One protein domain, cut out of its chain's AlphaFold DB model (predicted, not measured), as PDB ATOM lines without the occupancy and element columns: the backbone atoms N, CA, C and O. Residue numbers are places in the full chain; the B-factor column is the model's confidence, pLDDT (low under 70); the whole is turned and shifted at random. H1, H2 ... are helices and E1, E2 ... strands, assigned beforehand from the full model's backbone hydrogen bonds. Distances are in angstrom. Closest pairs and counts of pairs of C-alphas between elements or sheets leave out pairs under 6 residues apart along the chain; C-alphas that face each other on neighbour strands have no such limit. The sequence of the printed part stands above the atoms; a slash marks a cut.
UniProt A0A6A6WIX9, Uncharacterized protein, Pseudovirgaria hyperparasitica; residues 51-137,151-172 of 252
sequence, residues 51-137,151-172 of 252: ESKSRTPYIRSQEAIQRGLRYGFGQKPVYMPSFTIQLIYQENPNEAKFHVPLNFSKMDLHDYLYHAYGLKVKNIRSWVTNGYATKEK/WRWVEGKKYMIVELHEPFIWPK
ATOM      1  N   GLU A  51      67.196  44.195   8.978       54.84
ATOM      2  CA  GLU A  51      67.223  45.646   9.206       54.84
ATOM      3  C   GLU A  51      66.029  46.148  10.040       54.84
ATOM      4  O   GLU A  51      66.095  47.155  10.747       54.84
ATOM      5  N   SER A  52      64.934  45.384  10.066       54.19
ATOM      6  CA  SER A  52      63.756  45.673  10.892       54.19
ATOM      7  C   SER A  52      63.925  45.370  12.388       54.19
ATOM      8  O   SER A  52      63.039  45.725  13.174       54.19
ATOM      9  N   LYS A  53      65.023  44.719  12.801       54.56
ATOM     10  CA  LYS A  53      65.332  44.430  14.217       54.56
ATOM     11  C   LYS A  53      66.001  45.602  14.944       54.56
ATOM     12  O   LYS A  53      65.881  45.678  16.162       54.56
ATOM     13  N   SER A  54      66.686  46.498  14.227       56.22
ATOM     14  CA  SER A  54      67.395  47.658  14.804       56.22
ATOM     15  C   SER A  54      66.542  48.931  14.861       56.22
ATOM     16  O   SER A  54      66.830  49.839  15.642       56.22
ATOM     17  N   ARG A  55      65.475  49.013  14.058       61.88
ATOM     18  CA  ARG A  55      64.531  50.138  14.063       61.88
ATOM     19  C   ARG A  55      63.637  50.106  15.298       61.88
ATOM     20  O   ARG A  55      63.227  49.042  15.763       61.88
ATOM     21  N   THR A  56      63.274  51.285  15.809       65.00
ATOM     22  CA  THR A  56      62.302  51.368  16.903       65.00
ATOM     23  C   THR A  56      60.964  50.768  16.448       65.00
ATOM     24  O   THR A  56      60.549  50.973  15.302       65.00
ATOM     25  N   PRO A  57      60.250  50.037  17.326       65.81
ATOM     26  CA  PRO A  57      58.996  49.363  16.972       65.81
ATOM     27  C   PRO A  57      57.929  50.330  16.435       65.81
ATOM     28  O   PRO A  57      57.060  49.923  15.668       65.81
ATOM     29  N   TYR A  58      58.041  51.614  16.790       65.00
ATOM     30  CA  TYR A  58      57.213  52.705  16.286       65.00
ATOM     31  C   TYR A  58      57.425  52.985  14.790       65.00
ATOM     32  O   TYR A  58      56.455  53.077  14.051       65.00
ATOM     33  N   ILE A  59      58.669  53.076  14.305       67.81
ATOM     34  CA  ILE A  59      58.938  53.334  12.874       67.81
ATOM     35  C   ILE A  59      58.400  52.177  12.025       67.81
ATOM     36  O   ILE A  59      57.766  52.384  10.992       67.81
ATOM     37  N   ARG A  60      58.572  50.948  12.517       65.81
ATOM     38  CA  ARG A  60      58.105  49.734  11.846       65.81
ATOM     39  C   ARG A  60      56.578  49.645  11.755       65.81
ATOM     40  O   ARG A  60      56.066  49.195  10.733       65.81
ATOM     41  N   SER A  61      55.849  50.079  12.790       66.75
ATOM     42  CA  SER A  61      54.381  50.107  12.750       66.75
ATOM     43  C   SER A  61      53.854  51.164  11.783       66.75
ATOM     44  O   SER A  61      52.946  50.864  11.012       66.75
ATOM     45  N   GLN A  62      54.456  52.357  11.763       67.00
ATOM     46  CA  GLN A  62      54.071  53.435  10.846       67.00
ATOM     47  C   GLN A  62      54.244  53.013   9.383       67.00
ATOM     48  O   GLN A  62      53.296  53.088   8.606       67.00
ATOM     49  N   GLU A  63      55.413  52.474   9.028       70.06
ATOM     50  CA  GLU A  63      55.695  52.010   7.666       70.06
ATOM     51  C   GLU A  63      54.748  50.890   7.216       70.06
ATOM     52  O   GLU A  63      54.296  50.871   6.071       70.06
ATOM     53  N   ALA A  64      54.417  49.956   8.107       68.12
ATOM     54  CA  ALA A  64      53.515  48.867   7.768       68.12
ATOM     55  C   ALA A  64      52.060  49.318   7.591       68.12
ATOM     56  O   ALA A  64      51.397  48.858   6.663       68.12
ATOM     57  N   ILE A  65      51.585  50.251   8.424       66.56
ATOM     58  CA  ILE A  65      50.273  50.892   8.249       66.56
ATOM     59  C   ILE A  65      50.211  51.592   6.886       66.56
ATOM     60  O   ILE A  65      49.197  51.502   6.194       66.56
ATOM     61  N   GLN A  66      51.294  52.265   6.490       70.12
ATOM     62  CA  GLN A  66      51.399  52.984   5.218       70.12
ATOM     63  C   GLN A  66      51.386  52.046   4.008       70.12
ATOM     64  O   GLN A  66      50.778  52.362   2.991       70.12
ATOM     65  N   ARG A  67      52.003  50.870   4.149       68.12
ATOM     66  CA  ARG A  67      52.010  49.805   3.138       68.12
ATOM     67  C   ARG A  67      50.748  48.929   3.156       68.12
ATOM     68  O   ARG A  67      50.635  48.030   2.333       68.12
ATOM     69  N   GLY A  68      49.819  49.145   4.094       61.03
ATOM     70  CA  GLY A  68      48.626  48.302   4.268       61.03
ATOM     71  C   GLY A  68      48.936  46.863   4.704       61.03
ATOM     72  O   GLY A  68      48.096  45.977   4.559       61.03
ATOM     73  N   LEU A  69      50.142  46.615   5.221       61.84
ATOM     74  CA  LEU A  69      50.600  45.290   5.626       61.84
ATOM     75  C   LEU A  69      50.025  44.907   6.996       61.84
ATOM     76  O   LEU A  69      49.859  45.752   7.876       61.84
ATOM     77  N   ARG A  70      49.790  43.600   7.193       57.50
ATOM     78  CA  ARG A  70      49.286  42.961   8.429       57.50
ATOM     79  C   ARG A  70      50.302  42.989   9.579       57.50
ATOM     80  O   ARG A  70      50.586  41.968  10.204       57.50
ATOM     81  N   TYR A  71      50.937  44.117   9.836       59.44
ATOM     82  CA  TYR A  71      51.988  44.165  10.836       59.44
ATOM     83  C   TYR A  71      51.398  44.232  12.244       59.44
ATOM     84  O   TYR A  71      50.678  45.165  12.589       59.44
ATOM     85  N   GLY A  72      51.735  43.235  13.064       72.69
ATOM     86  CA  GLY A  72      51.388  43.202  14.486       72.69
ATOM     87  C   GLY A  72      50.066  42.512  14.834       72.69
ATOM     88  O   GLY A  72      49.684  42.542  16.003       72.69
ATOM     89  N   PHE A  73      49.387  41.874  13.873       84.38
ATOM     90  CA  PHE A  73      48.200  41.062  14.157       84.38
ATOM     91  C   PHE A  73      48.562  39.622  14.534       84.38
ATOM     92  O   PHE A  73      49.585  39.079  14.110       84.38
ATOM     93  N   GLY A  74      47.719  39.011  15.368       84.56
ATOM     94  CA  GLY A  74      47.902  37.632  15.812       84.56
ATOM     95  C   GLY A  74      47.697  36.629  14.675       84.56
ATOM     96  O   GLY A  74      46.907  36.851  13.764       84.56
ATOM     97  N   GLN A  75      48.388  35.489  14.743       88.38
ATOM     98  CA  GLN A  75      48.238  34.414  13.752       88.38
ATOM     99  C   GLN A  75      47.013  33.529  13.992       88.38
ATOM    100  O   GLN A  75      46.628  32.779  13.104       88.38
ATOM    101  N   LYS A  76      46.420  33.573  15.190       92.44
ATOM    102  CA  LYS A  76      45.277  32.733  15.556       92.44
ATOM    103  C   LYS A  76      43.987  33.355  15.008       92.44
ATOM    104  O   LYS A  76      43.537  34.349  15.577       92.44
ATOM    105  N   PRO A  77      43.359  32.782  13.965       92.56
ATOM    106  CA  PRO A  77      42.117  33.326  13.445       92.56
ATOM    107  C   PRO A  77      40.961  33.031  14.408       92.56
ATOM    108  O   PRO A  77      40.821  31.920  14.923       92.56
ATOM    109  N   VAL A  78      40.105  34.027  14.628       93.25
ATOM    110  CA  VAL A  78      38.830  33.879  15.339       93.25
ATOM    111  C   VAL A  78      37.725  34.308  14.385       93.25
ATOM    112  O   VAL A  78      37.513  35.494  14.165       93.25
ATOM    113  N   TYR A  79      37.031  33.336  13.797       95.69
ATOM    114  CA  TYR A  79      36.008  33.605  12.780       95.69
ATOM    115  C   TYR A  79      34.696  34.131  13.363       95.69
ATOM    116  O   TYR A  79      33.994  34.896  12.712       95.69
ATOM    117  N   MET A  80      34.360  33.720  14.589       96.25
ATOM    118  CA  MET A  80      33.102  34.080  15.240       96.25
ATOM    119  C   MET A  80      33.361  34.567  16.671       96.25
ATOM    120  O   MET A  80      33.306  33.777  17.616       96.25
ATOM    121  N   PRO A  81      33.699  35.856  16.848       95.50
ATOM    122  CA  PRO A  81      33.919  36.430  18.168       95.50
ATOM    123  C   PRO A  81      32.615  36.490  18.978       95.50
ATOM    124  O   PRO A  81      31.647  37.132  18.579       95.50
ATOM    125  N   SER A  82      32.598  35.853  20.151       95.25
ATOM    126  CA  SER A  82      31.464  35.869  21.085       95.25
ATOM    127  C   SER A  82      31.692  36.883  22.209       95.25
ATOM    128  O   SER A  82      31.929  36.517  23.363       95.25
ATOM    129  N   PHE A  83      31.691  38.172  21.892       95.12
ATOM    130  CA  PHE A  83      31.792  39.209  22.914       95.12
ATOM    131  C   PHE A  83      31.071  40.487  22.512       95.12
ATOM    132  O   PHE A  83      30.780  40.731  21.345       95.12
ATOM    133  N   THR A  84      30.806  41.328  23.506       96.06
ATOM    134  CA  THR A  84      30.214  42.646  23.304       96.06
ATOM    135  C   THR A  84      31.155  43.694  23.864       96.06
ATOM    136  O   THR A  84      31.540  43.629  25.031       96.06
ATOM    137  N   ILE A  85      31.502  44.669  23.033       96.25
ATOM    138  CA  ILE A  85      32.167  45.893  23.469       96.25
ATOM    139  C   ILE A  85      31.152  47.030  23.470       96.25
ATOM    140  O   ILE A  85      30.281  47.098  22.607       96.25
ATOM    141  N   GLN A  86      31.248  47.909  24.458       97.00
ATOM    142  CA  GLN A  86      30.358  49.057  24.590       97.00
ATOM    143  C   GLN A  86      31.182  50.328  24.484       97.00
ATOM    144  O   GLN A  86      32.107  50.527  25.269       97.00
ATOM    145  N   LEU A  87      30.842  51.182  23.527       95.94
ATOM    146  CA  LEU A  87      31.438  52.502  23.398       95.94
ATOM    147  C   LEU A  87      30.804  53.438  24.445       95.94
ATOM    148  O   LEU A  87      29.585  53.575  24.516       95.94
ATOM    149  N   ILE A  88      31.638  54.048  25.282       93.94
ATOM    150  CA  ILE A  88      31.249  54.952  26.367       93.94
ATOM    151  C   ILE A  88      31.585  56.380  25.960       93.94
ATOM    152  O   ILE A  88      32.641  56.631  25.379       93.94
ATOM    153  N   TYR A  89      30.705  57.310  26.331       91.00
ATOM    154  CA  TYR A  89      30.927  58.738  26.147       91.00
ATOM    155  C   TYR A  89      32.303  59.181  26.663       91.00
ATOM    156  O   TYR A  89      32.705  58.841  27.781       91.00
ATOM    157  N   GLN A  90      32.995  59.961  25.838       90.62
ATOM    158  CA  GLN A  90      34.288  60.556  26.140       90.62
ATOM    159  C   GLN A  90      34.327  61.970  25.563       90.62
ATOM    160  O   GLN A  90      33.873  62.195  24.443       90.62
ATOM    161  N   GLU A  91      34.851  62.914  26.343       89.75
ATOM    162  CA  GLU A  91      34.904  64.331  25.960       89.75
ATOM    163  C   GLU A  91      36.037  64.619  24.971       89.75
ATOM    164  O   GLU A  91      35.872  65.420  24.055       89.75
ATOM    165  N   ASN A  92      37.178  63.944  25.139       93.69
ATOM    166  CA  ASN A  92      38.345  64.092  24.277       93.69
ATOM    167  C   ASN A  92      38.054  63.543  22.869       93.69
ATOM    168  O   ASN A  92      37.892  62.330  22.737       93.69
ATOM    169  N   PRO A  93      38.090  64.368  21.803       95.44
ATOM    170  CA  PRO A  93      37.766  63.901  20.452       95.44
ATOM    171  C   PRO A  93      38.741  62.855  19.903       95.44
ATOM    172  O   PRO A  93      38.381  62.016  19.086       95.44
ATOM    173  N   ASN A  94      39.997  62.889  20.345       96.25
ATOM    174  CA  ASN A  94      41.031  61.963  19.877       96.25
ATOM    175  C   ASN A  94      40.995  60.611  20.600       96.25
ATOM    176  O   ASN A  94      41.800  59.733  20.293       96.25
ATOM    177  N   GLU A  95      40.118  60.444  21.590       96.56
ATOM    178  CA  GLU A  95      40.072  59.260  22.435       96.56
ATOM    179  C   GLU A  95      38.678  58.638  22.425       96.56
ATOM    180  O   GLU A  95      37.677  59.304  22.665       96.56
ATOM    181  N   ALA A  96      38.614  57.322  22.244       97.06
ATOM    182  CA  ALA A  96      37.390  56.551  22.432       97.06
ATOM    183  C   ALA A  96      37.531  55.629  23.641       97.06
ATOM    184  O   ALA A  96      38.536  54.934  23.794       97.06
ATOM    185  N   LYS A  97      36.516  55.604  24.507       97.19
ATOM    186  CA  LYS A  97      36.493  54.753  25.697       97.19
ATOM    187  C   LYS A  97      35.553  53.576  25.482       97.19
ATOM    188  O   LYS A  97      34.399  53.763  25.121       97.19
ATOM    189  N   PHE A  98      36.018  52.371  25.782       97.69
ATOM    190  CA  PHE A  98      35.246  51.142  25.662       97.69
ATOM    191  C   PHE A  98      35.131  50.431  27.006       97.69
ATOM    192  O   PHE A  98      36.111  50.323  27.747       97.69
ATOM    193  N   HIS A  99      33.946  49.908  27.309       97.50
ATOM    194  CA  HIS A  99      33.774  48.833  28.280       97.50
ATOM    195  C   HIS A  99      33.852  47.497  27.557       97.50
ATOM    196  O   HIS A  99      33.225  47.288  26.516       97.50
ATOM    197  N   VAL A 100      34.675  46.618  28.107       98.06
ATOM    198  CA  VAL A 100      35.192  45.446  27.416       98.06
ATOM    199  C   VAL A 100      35.136  44.251  28.377       98.06
ATOM    200  O   VAL A 100      35.247  44.451  29.592       98.06
ATOM    201  N   PRO A 101      34.983  43.009  27.884       97.44
ATOM    202  CA  PRO A 101      35.108  41.820  28.723       97.44
ATOM    203  C   PRO A 101      36.434  41.763  29.494       97.44
ATOM    204  O   PRO A 101      37.476  42.239  29.035       97.44
ATOM    205  N   LEU A 102      36.416  41.136  30.672       95.81
ATOM    206  CA  LEU A 102      37.576  41.096  31.569       95.81
ATOM    207  C   LEU A 102      38.780  40.352  30.957       95.81
ATOM    208  O   LEU A 102      39.928  40.776  31.122       95.81
ATOM    209  N   ASN A 103      38.506  39.291  30.195       95.25
ATOM    210  CA  ASN A 103      39.489  38.448  29.509       95.25
ATOM    211  C   ASN A 103      40.113  39.090  28.256       95.25
ATOM    212  O   ASN A 103      41.042  38.526  27.691       95.25
ATOM    213  N   PHE A 104      39.637  40.253  27.820       96.38
ATOM    214  CA  PHE A 104      40.027  40.835  26.539       96.38
ATOM    215  C   PHE A 104      41.399  41.513  26.590       96.38
ATOM    216  O   PHE A 104      41.642  42.343  27.472       96.38
ATOM    217  N   SER A 105      42.304  41.215  25.660       94.56
ATOM    218  CA  SER A 105      43.614  41.871  25.593       94.56
ATOM    219  C   SER A 105      43.563  43.220  24.865       94.56
ATOM    220  O   SER A 105      42.627  43.525  24.128       94.56
ATOM    221  N   LYS A 106      44.605  44.045  25.048       94.69
ATOM    222  CA  LYS A 106      44.793  45.279  24.262       94.69
ATOM    223  C   LYS A 106      44.959  44.963  22.776       94.69
ATOM    224  O   LYS A 106      44.414  45.673  21.939       94.69
ATOM    225  N   MET A 107      45.703  43.899  22.472       93.75
ATOM    226  CA  MET A 107      45.938  43.468  21.094       93.75
ATOM    227  C   MET A 107      44.646  42.974  20.444       93.75
ATOM    228  O   MET A 107      44.398  43.314  19.295       93.75
ATOM    229  N   ASP A 108      43.789  42.284  21.203       94.88
ATOM    230  CA  ASP A 108      42.486  41.825  20.710       94.88
ATOM    231  C   ASP A 108      41.566  43.008  20.382       94.88
ATOM    232  O   ASP A 108      40.867  42.981  19.375       94.88
ATOM    233  N   LEU A 109      41.587  44.083  21.189       96.19
ATOM    234  CA  LEU A 109      40.812  45.292  20.881       96.19
ATOM    235  C   LEU A 109      41.326  46.003  19.638       96.19
ATOM    236  O   LEU A 109      40.523  46.430  18.814       96.19
ATOM    237  N   HIS A 110      42.645  46.122  19.502       93.31
ATOM    238  CA  HIS A 110      43.260  46.711  18.317       93.31
ATOM    239  C   HIS A 110      42.863  45.944  17.051       93.31
ATOM    240  O   HIS A 110      42.372  46.533  16.090       93.31
ATOM    241  N   ASP A 111      43.030  44.622  17.088       93.75
ATOM    242  CA  ASP A 111      42.694  43.704  16.004       93.75
ATOM    243  C   ASP A 111      41.210  43.763  15.635       93.75
ATOM    244  O   ASP A 111      40.852  43.899  14.465       93.75
ATOM    245  N   TYR A 112      40.339  43.750  16.643       95.38
ATOM    246  CA  TYR A 112      38.899  43.786  16.439       95.38
ATOM    247  C   TYR A 112      38.420  45.112  15.844       95.38
ATOM    248  O   TYR A 112      37.616  45.112  14.917       95.38
ATOM    249  N   LEU A 113      38.913  46.250  16.338       95.00
ATOM    250  CA  LEU A 113      38.535  47.557  15.795       95.00
ATOM    251  C   LEU A 113      39.018  47.734  14.352       95.00
ATOM    252  O   LEU A 113      38.287  48.291  13.532       95.00
ATOM    253  N   TYR A 114      40.201  47.213  14.026       92.94
ATOM    254  CA  TYR A 114      40.727  47.256  12.669       92.94
ATOM    255  C   TYR A 114      39.926  46.365  11.710       92.94
ATOM    256  O   TYR A 114      39.482  46.837  10.669       92.94
ATOM    257  N   HIS A 115      39.682  45.100  12.064       91.50
ATOM    258  CA  HIS A 115      39.028  44.152  11.158       91.50
ATOM    259  C   HIS A 115      37.503  44.296  11.099       91.50
ATOM    260  O   HIS A 115      36.930  44.168  10.021       91.50
ATOM    261  N   ALA A 116      36.832  44.552  12.227       94.50
ATOM    262  CA  ALA A 116      35.371  44.645  12.261       94.50
ATOM    263  C   ALA A 116      34.855  46.045  11.897       94.50
ATOM    264  O   ALA A 116      33.795  46.158  11.285       94.50
ATOM    265  N   TYR A 117      35.589  47.105  12.262       95.00
ATOM    266  CA  TYR A 117      35.154  48.496  12.064       95.00
ATOM    267  C   TYR A 117      36.052  49.314  11.124       95.00
ATOM    268  O   TYR A 117      35.714  50.456  10.826       95.00
ATOM    269  N   GLY A 118      37.190  48.782  10.664       92.44
ATOM    270  CA  GLY A 118      38.123  49.524   9.807       92.44
ATOM    271  C   GLY A 118      38.857  50.667  10.518       92.44
ATOM    272  O   GLY A 118      39.441  51.527   9.859       92.44
ATOM    273  N   LEU A 119      38.828  50.714  11.854       92.38
ATOM    274  CA  LEU A 119      39.378  51.826  12.627       92.38
ATOM    275  C   LEU A 119      40.886  51.669  12.838       92.38
ATOM    276  O   LEU A 119      41.359  50.669  13.381       92.38
ATOM    277  N   LYS A 120      41.644  52.706  12.469       90.25
ATOM    278  CA  LYS A 120      43.085  52.799  12.736       90.25
ATOM    279  C   LYS A 120      43.334  53.458  14.088       90.25
ATOM    280  O   LYS A 120      42.893  54.580  14.349       90.25
ATOM    281  N   VAL A 121      44.087  52.766  14.932       91.75
ATOM    282  CA  VAL A 121      44.370  53.162  16.313       91.75
ATOM    283  C   VAL A 121      45.862  53.432  16.477       91.75
ATOM    284  O   VAL A 121      46.690  52.702  15.945       91.75
ATOM    285  N   LYS A 122      46.213  54.473  17.236       90.62
ATOM    286  CA  LYS A 122      47.602  54.801  17.589       90.62
ATOM    287  C   LYS A 122      48.082  54.002  18.797       90.62
ATOM    288  O   LYS A 122      49.164  53.426  18.771       90.62
ATOM    289  N   ASN A 123      47.286  53.991  19.865       92.12
ATOM    290  CA  ASN A 123      47.644  53.365  21.133       92.12
ATOM    291  C   ASN A 123      46.394  52.952  21.925       92.12
ATOM    292  O   ASN A 123      45.323  53.538  21.763       92.12
ATOM    293  N   ILE A 124      46.543  51.960  22.808       96.38
ATOM    294  CA  ILE A 124      45.472  51.469  23.681       96.38
ATOM    295  C   ILE A 124      45.948  51.415  25.133       96.38
ATOM    296  O   ILE A 124      46.893  50.708  25.503       96.38
ATOM    297  N   ARG A 125      45.221  52.119  25.999       96.31
ATOM    298  CA  ARG A 125      45.376  52.084  27.455       96.31
ATOM    299  C   ARG A 125      44.260  51.238  28.049       96.31
ATOM    300  O   ARG A 125      43.118  51.339  27.626       96.31
ATOM    301  N   SER A 126      44.575  50.404  29.036       97.19
ATOM    302  CA  SER A 126      43.594  49.539  29.698       97.19
ATOM    303  C   SER A 126      43.728  49.648  31.203       97.19
ATOM    304  O   SER A 126      44.849  49.643  31.710       97.19
ATOM    305  N   TRP A 127      42.610  49.632  31.909       97.69
ATOM    306  CA  TRP A 127      42.594  49.468  33.354       97.69
ATOM    307  C   TRP A 127      41.399  48.613  33.767       97.69
ATOM    308  O   TRP A 127      40.398  48.500  33.054       97.69
ATOM    309  N   VAL A 128      41.527  47.983  34.929       96.81
ATOM    310  CA  VAL A 128      40.473  47.174  35.534       96.81
ATOM    311  C   VAL A 128      40.048  47.877  36.808       96.81
ATOM    312  O   VAL A 128      40.878  48.217  37.647       96.81
ATOM    313  N   THR A 129      38.755  48.137  36.941       94.44
ATOM    314  CA  THR A 129      38.185  48.612  38.196       94.44
ATOM    315  C   THR A 129      38.050  47.432  39.147       94.44
ATOM    316  O   THR A 129      37.545  46.381  38.754       94.44
ATOM    317  N   ASN A 130      38.471  47.617  40.397       93.06
ATOM    318  CA  ASN A 130      38.344  46.590  41.423       93.06
ATOM    319  C   ASN A 130      36.873  46.233  41.667       93.06
ATOM    320  O   ASN A 130      35.998  47.102  41.708       93.06
ATOM    321  N   GLY A 131      36.623  44.939  41.848       87.56
ATOM    322  CA  GLY A 131      35.358  44.447  42.370       87.56
ATOM    323  C   GLY A 131      35.142  44.895  43.815       87.56
ATOM    324  O   GLY A 131      36.097  45.174  44.540       87.56
ATOM    325  N   TYR A 132      33.887  44.944  44.249       87.38
ATOM    326  CA  TYR A 132      33.537  45.217  45.641       87.38
ATOM    327  C   TYR A 132      32.702  44.076  46.222       87.38
ATOM    328  O   TYR A 132      31.934  43.407  45.521       87.38
ATOM    329  N   ALA A 133      32.855  43.853  47.526       86.00
ATOM    330  CA  ALA A 133      32.069  42.869  48.250       86.00
ATOM    331  C   ALA A 133      30.628  43.375  48.410       86.00
ATOM    332  O   ALA A 133      30.378  44.442  48.970       86.00
ATOM    333  N   THR A 134      29.667  42.595  47.925       80.62
ATOM    334  CA  THR A 134      28.237  42.893  48.021       80.62
ATOM    335  C   THR A 134      27.525  41.794  48.789       80.62
ATOM    336  O   THR A 134      27.768  40.604  48.595       80.62
ATOM    337  N   LYS A 135      26.591  42.184  49.657       78.50
ATOM    338  CA  LYS A 135      25.690  41.232  50.309       78.50
ATOM    339  C   LYS A 135      24.562  40.840  49.351       78.50
ATOM    340  O   LYS A 135      23.822  41.706  48.885       78.50
ATOM    341  N   GLU A 136      24.359  39.546  49.125       68.88
ATOM    342  CA  GLU A 136      23.351  39.018  48.192       68.88
ATOM    343  C   GLU A 136      21.909  39.453  48.535       68.88
ATOM    344  O   GLU A 136      21.314  38.990  49.510       68.88
ATOM    345  N   LYS A 137      21.305  40.359  47.752       63.44
ATOM    346  CA  LYS A 137      19.898  40.778  47.909       63.44
ATOM    347  C   LYS A 137      18.951  39.743  47.278       63.44
ATOM    348  O   LYS A 137      18.511  39.937  46.154       63.44
ATOM    349  N   TRP A 151      28.675  37.057  51.823       81.00
ATOM    350  CA  TRP A 151      29.333  38.095  51.045       81.00
ATOM    351  C   TRP A 151      29.750  37.493  49.707       81.00
ATOM    352  O   TRP A 151      30.460  36.490  49.678       81.00
ATOM    353  N   ARG A 152      29.309  38.096  48.601       83.25
ATOM    354  CA  ARG A 152      29.807  37.754  47.267       83.25
ATOM    355  C   ARG A 152      30.666  38.883  46.733       83.25
ATOM    356  O   ARG A 152      30.338  40.058  46.893       83.25
ATOM    357  N   TRP A 153      31.742  38.511  46.062       85.88
ATOM    358  CA  TRP A 153      32.566  39.444  45.313       85.88
ATOM    359  C   TRP A 153      31.942  39.664  43.941       85.88
ATOM    360  O   TRP A 153      31.645  38.705  43.232       85.88
ATOM    361  N   VAL A 154      31.701  40.926  43.593       89.25
ATOM    362  CA  VAL A 154      31.317  41.299  42.231       89.25
ATOM    363  C   VAL A 154      32.585  41.390  41.393       89.25
ATOM    364  O   VAL A 154      33.593  41.913  41.865       89.25
ATOM    365  N   GLU A 155      32.539  40.895  40.160       91.31
ATOM    366  CA  GLU A 155      33.678  40.967  39.248       91.31
ATOM    367  C   GLU A 155      34.033  42.414  38.887       91.31
ATOM    368  O   GLU A 155      33.177  43.304  38.800       91.31
ATOM    369  N   GLY A 156      35.327  42.648  38.673       92.31
ATOM    370  CA  GLY A 156      35.828  43.929  38.200       92.31
ATOM    371  C   GLY A 156      35.392  44.217  36.764       92.31
ATOM    372  O   GLY A 156      35.220  43.309  35.951       92.31
ATOM    373  N   LYS A 157      35.248  45.500  36.430       95.75
ATOM    374  CA  LYS A 157      34.934  45.945  35.064       95.75
ATOM    375  C   LYS A 157      36.199  46.402  34.365       95.75
ATOM    376  O   LYS A 157      36.985  47.152  34.948       95.75
ATOM    377  N   LYS A 158      36.385  45.986  33.116       97.19
ATOM    378  CA  LYS A 158      37.538  46.387  32.313       97.19
ATOM    379  C   LYS A 158      37.154  47.506  31.362       97.19
ATOM    380  O   LYS A 158      36.155  47.426  30.649       97.19
ATOM    381  N   TYR A 159      37.977  48.544  31.361       98.00
ATOM    382  CA  TYR A 159      37.834  49.675  30.463       98.00
ATOM    383  C   TYR A 159      39.109  49.852  29.655       98.00
ATOM    384  O   TYR A 159      40.219  49.626  30.149       98.00
ATOM    385  N   MET A 160      38.940  50.267  28.407       98.19
ATOM    386  CA  MET A 160      40.045  50.622  27.531       98.19
ATOM    387  C   MET A 160      39.809  51.997  26.913       98.19
ATOM    388  O   MET A 160      38.689  52.306  26.523       98.19
ATOM    389  N   ILE A 161      40.858  52.815  26.831       98.06
ATOM    390  CA  ILE A 161      40.886  54.034  26.018       98.06
ATOM    391  C   ILE A 161      41.755  53.772  24.803       98.06
ATOM    392  O   ILE A 161      42.867  53.261  24.917       98.06
ATOM    393  N   VAL A 162      41.230  54.162  23.658       97.62
ATOM    394  CA  VAL A 162      41.828  54.020  22.344       97.62
ATOM    395  C   VAL A 162      42.154  55.417  21.839       97.62
ATOM    396  O   VAL A 162      41.264  56.257  21.747       97.62
ATOM    397  N   GLU A 163      43.421  55.668  21.526       96.38
ATOM    398  CA  GLU A 163      43.865  56.901  20.873       96.38
ATOM    399  C   GLU A 163      43.675  56.749  19.364       96.38
ATOM    400  O   GLU A 163      44.322  55.915  18.723       96.38
ATOM    401  N   LEU A 164      42.754  57.524  18.804       94.69
ATOM    402  CA  LEU A 164      42.334  57.419  17.414       94.69
ATOM    403  C   LEU A 164      43.269  58.197  16.480       94.69
ATOM    404  O   LEU A 164      43.925  59.178  16.855       94.69
ATOM    405  N   HIS A 165      43.337  57.744  15.227       92.00
ATOM    406  CA  HIS A 165      44.001  58.514  14.178       92.00
ATOM    407  C   HIS A 165      43.145  59.699  13.720       92.00
ATOM    408  O   HIS A 165      43.672  60.796  13.540       92.00
ATOM    409  N   GLU A 166      41.840  59.465  13.598       92.44
ATOM    410  CA  GLU A 166      40.825  60.446  13.225       92.44
ATOM    411  C   GLU A 166      39.998  60.833  14.459       92.44
ATOM    412  O   GLU A 166      39.597  59.945  15.218       92.44
ATOM    413  N   PRO A 167      39.754  62.133  14.700       96.00
ATOM    414  CA  PRO A 167      38.967  62.570  15.843       96.00
ATOM    415  C   PRO A 167      37.494  62.188  15.673       96.00
ATOM    416  O   PRO A 167      36.912  62.347  14.601       96.00
ATOM    417  N   PHE A 168      36.870  61.758  16.763       94.38
ATOM    418  CA  PHE A 168      35.451  61.449  16.842       94.38
ATOM    419  C   PHE A 168      34.780  62.332  17.894       94.38
ATOM    420  O   PHE A 168      35.168  62.342  19.059       94.38
ATOM    421  N   ILE A 169      33.746  63.068  17.485       94.75
ATOM    422  CA  ILE A 169      32.935  63.889  18.387       94.75
ATOM    423  C   ILE A 169      31.579  63.216  18.546       94.75
ATOM    424  O   ILE A 169      30.904  62.909  17.564       94.75
ATOM    425  N   TRP A 170      31.168  63.016  19.795       91.44
ATOM    426  CA  TRP A 170      29.864  62.446  20.091       91.44
ATOM    427  C   TRP A 170      28.729  63.362  19.631       91.44
ATOM    428  O   TRP A 170      28.799  64.580  19.828       91.44
ATOM    429  N   PRO A 171      27.649  62.796  19.066       91.25
ATOM    430  CA  PRO A 171      26.452  63.572  18.803       91.25
ATOM    431  C   PRO A 171      25.897  64.123  20.117       91.25
ATOM    432  O   PRO A 171      25.965  63.476  21.168       91.25
ATOM    433  N   LYS A 172      25.328  65.330  20.057       86.75
ATOM    434  CA  LYS A 172      24.636  65.903  21.211       86.75
ATOM    435  C   LYS A 172      23.468  64.989  21.589       86.75
ATOM    436  O   LYS A 172      22.753  64.539  20.689       86.75
TER     437      LYS A 172
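Overview. This is residues 51 to 137 and 151 to 172 of the 252 residues of an uncharacterized protein of Pseudovirgaria hyperparasitica (UniProt A0A6A6WIX9). A small, strongly twisted sheet of four antiparallel strands has one helix, H2, over one face; beyond one end of it lies a thin two-stranded arm, E4 and E5, and at the opposite end of the long axis lies a separate short helix, H1. A long stretch without a named element, residues 67 to 85, joins H1 to the sheet. The printed part has 109 residues, with two named helices and six named strands in the order H1 E1 E2 H2 E3 E4 E5 E6; the larger sheet runs E1 E2 E6 E3. The class is mixed, helices and strands, with 54 residues, under half, in named elements. The whole is loose, with a radius of gyration of the C-alphas of 17.0 A, and elongated, spanning 60 by 37 by 29 A.

Arrangement. H1, residues 57 to 66, is not on the four-stranded sheet and is apart from H2, residues 106 to 117. E1, residues 86 to 88, and E2, residues 95 to 100, form a hairpin, with N 88 and O 97 2.8 A apart. E2 is also the antiparallel neighbour of E6, residues 157 to 164, with N 98 and O 160 at 2.8 A. On its other side E6 has the antiparallel edge strand E3, residues 121 to 129, with N 125 and O 161 at 2.8 A. H2 is on this sheet at a height of 7.6 A, over E6, and only just across the strands, at 62 degrees to E6 on the local plane; the closest C-alphas of H2 and E3 are those of Lys 106 and Ile 124, 6.3 A apart. H2 on one face of the sheet makes two layers, helix over sheet. E2, H2 and E3 form a split strand-helix-strand unit, two strands running the same way with E6 between them, and its crossover is right-handed. E4, residues 133 to 135, and E5, residues 151 to 153, are antiparallel neighbours in a second sheet, with N 134 and O 152 at 2.8 A. E4 is apart from E3, and E5 is apart from E6. In H1 and H2 every O i to N i+4 pair is within hydrogen-bond range.

Along the chain. H1 begins at C-alpha 57 (58.996, 49.363, 16.972) and is 14.5 A long. E2 measures 15.5 A, H2 15.9 A and E3 23.2 A. E6 ends at C-alpha 164 (42.334, 57.419, 17.414) after 22.3 A.

Size, cuts and confidence. The C-alphas of Glu 51 and Lys 137 are the two farthest apart, at 61.3 A. Residues 138 to 150 are not printed, and C-alphas 137 and 151 are 10.3 A apart across this cut. The link from H1 to E1, 19 residues, is long. Mean pLDDT of the printed part is 86.8; residues 51 to 62, 64 to 65, 67 to 71 and 136 to 137 are under 70.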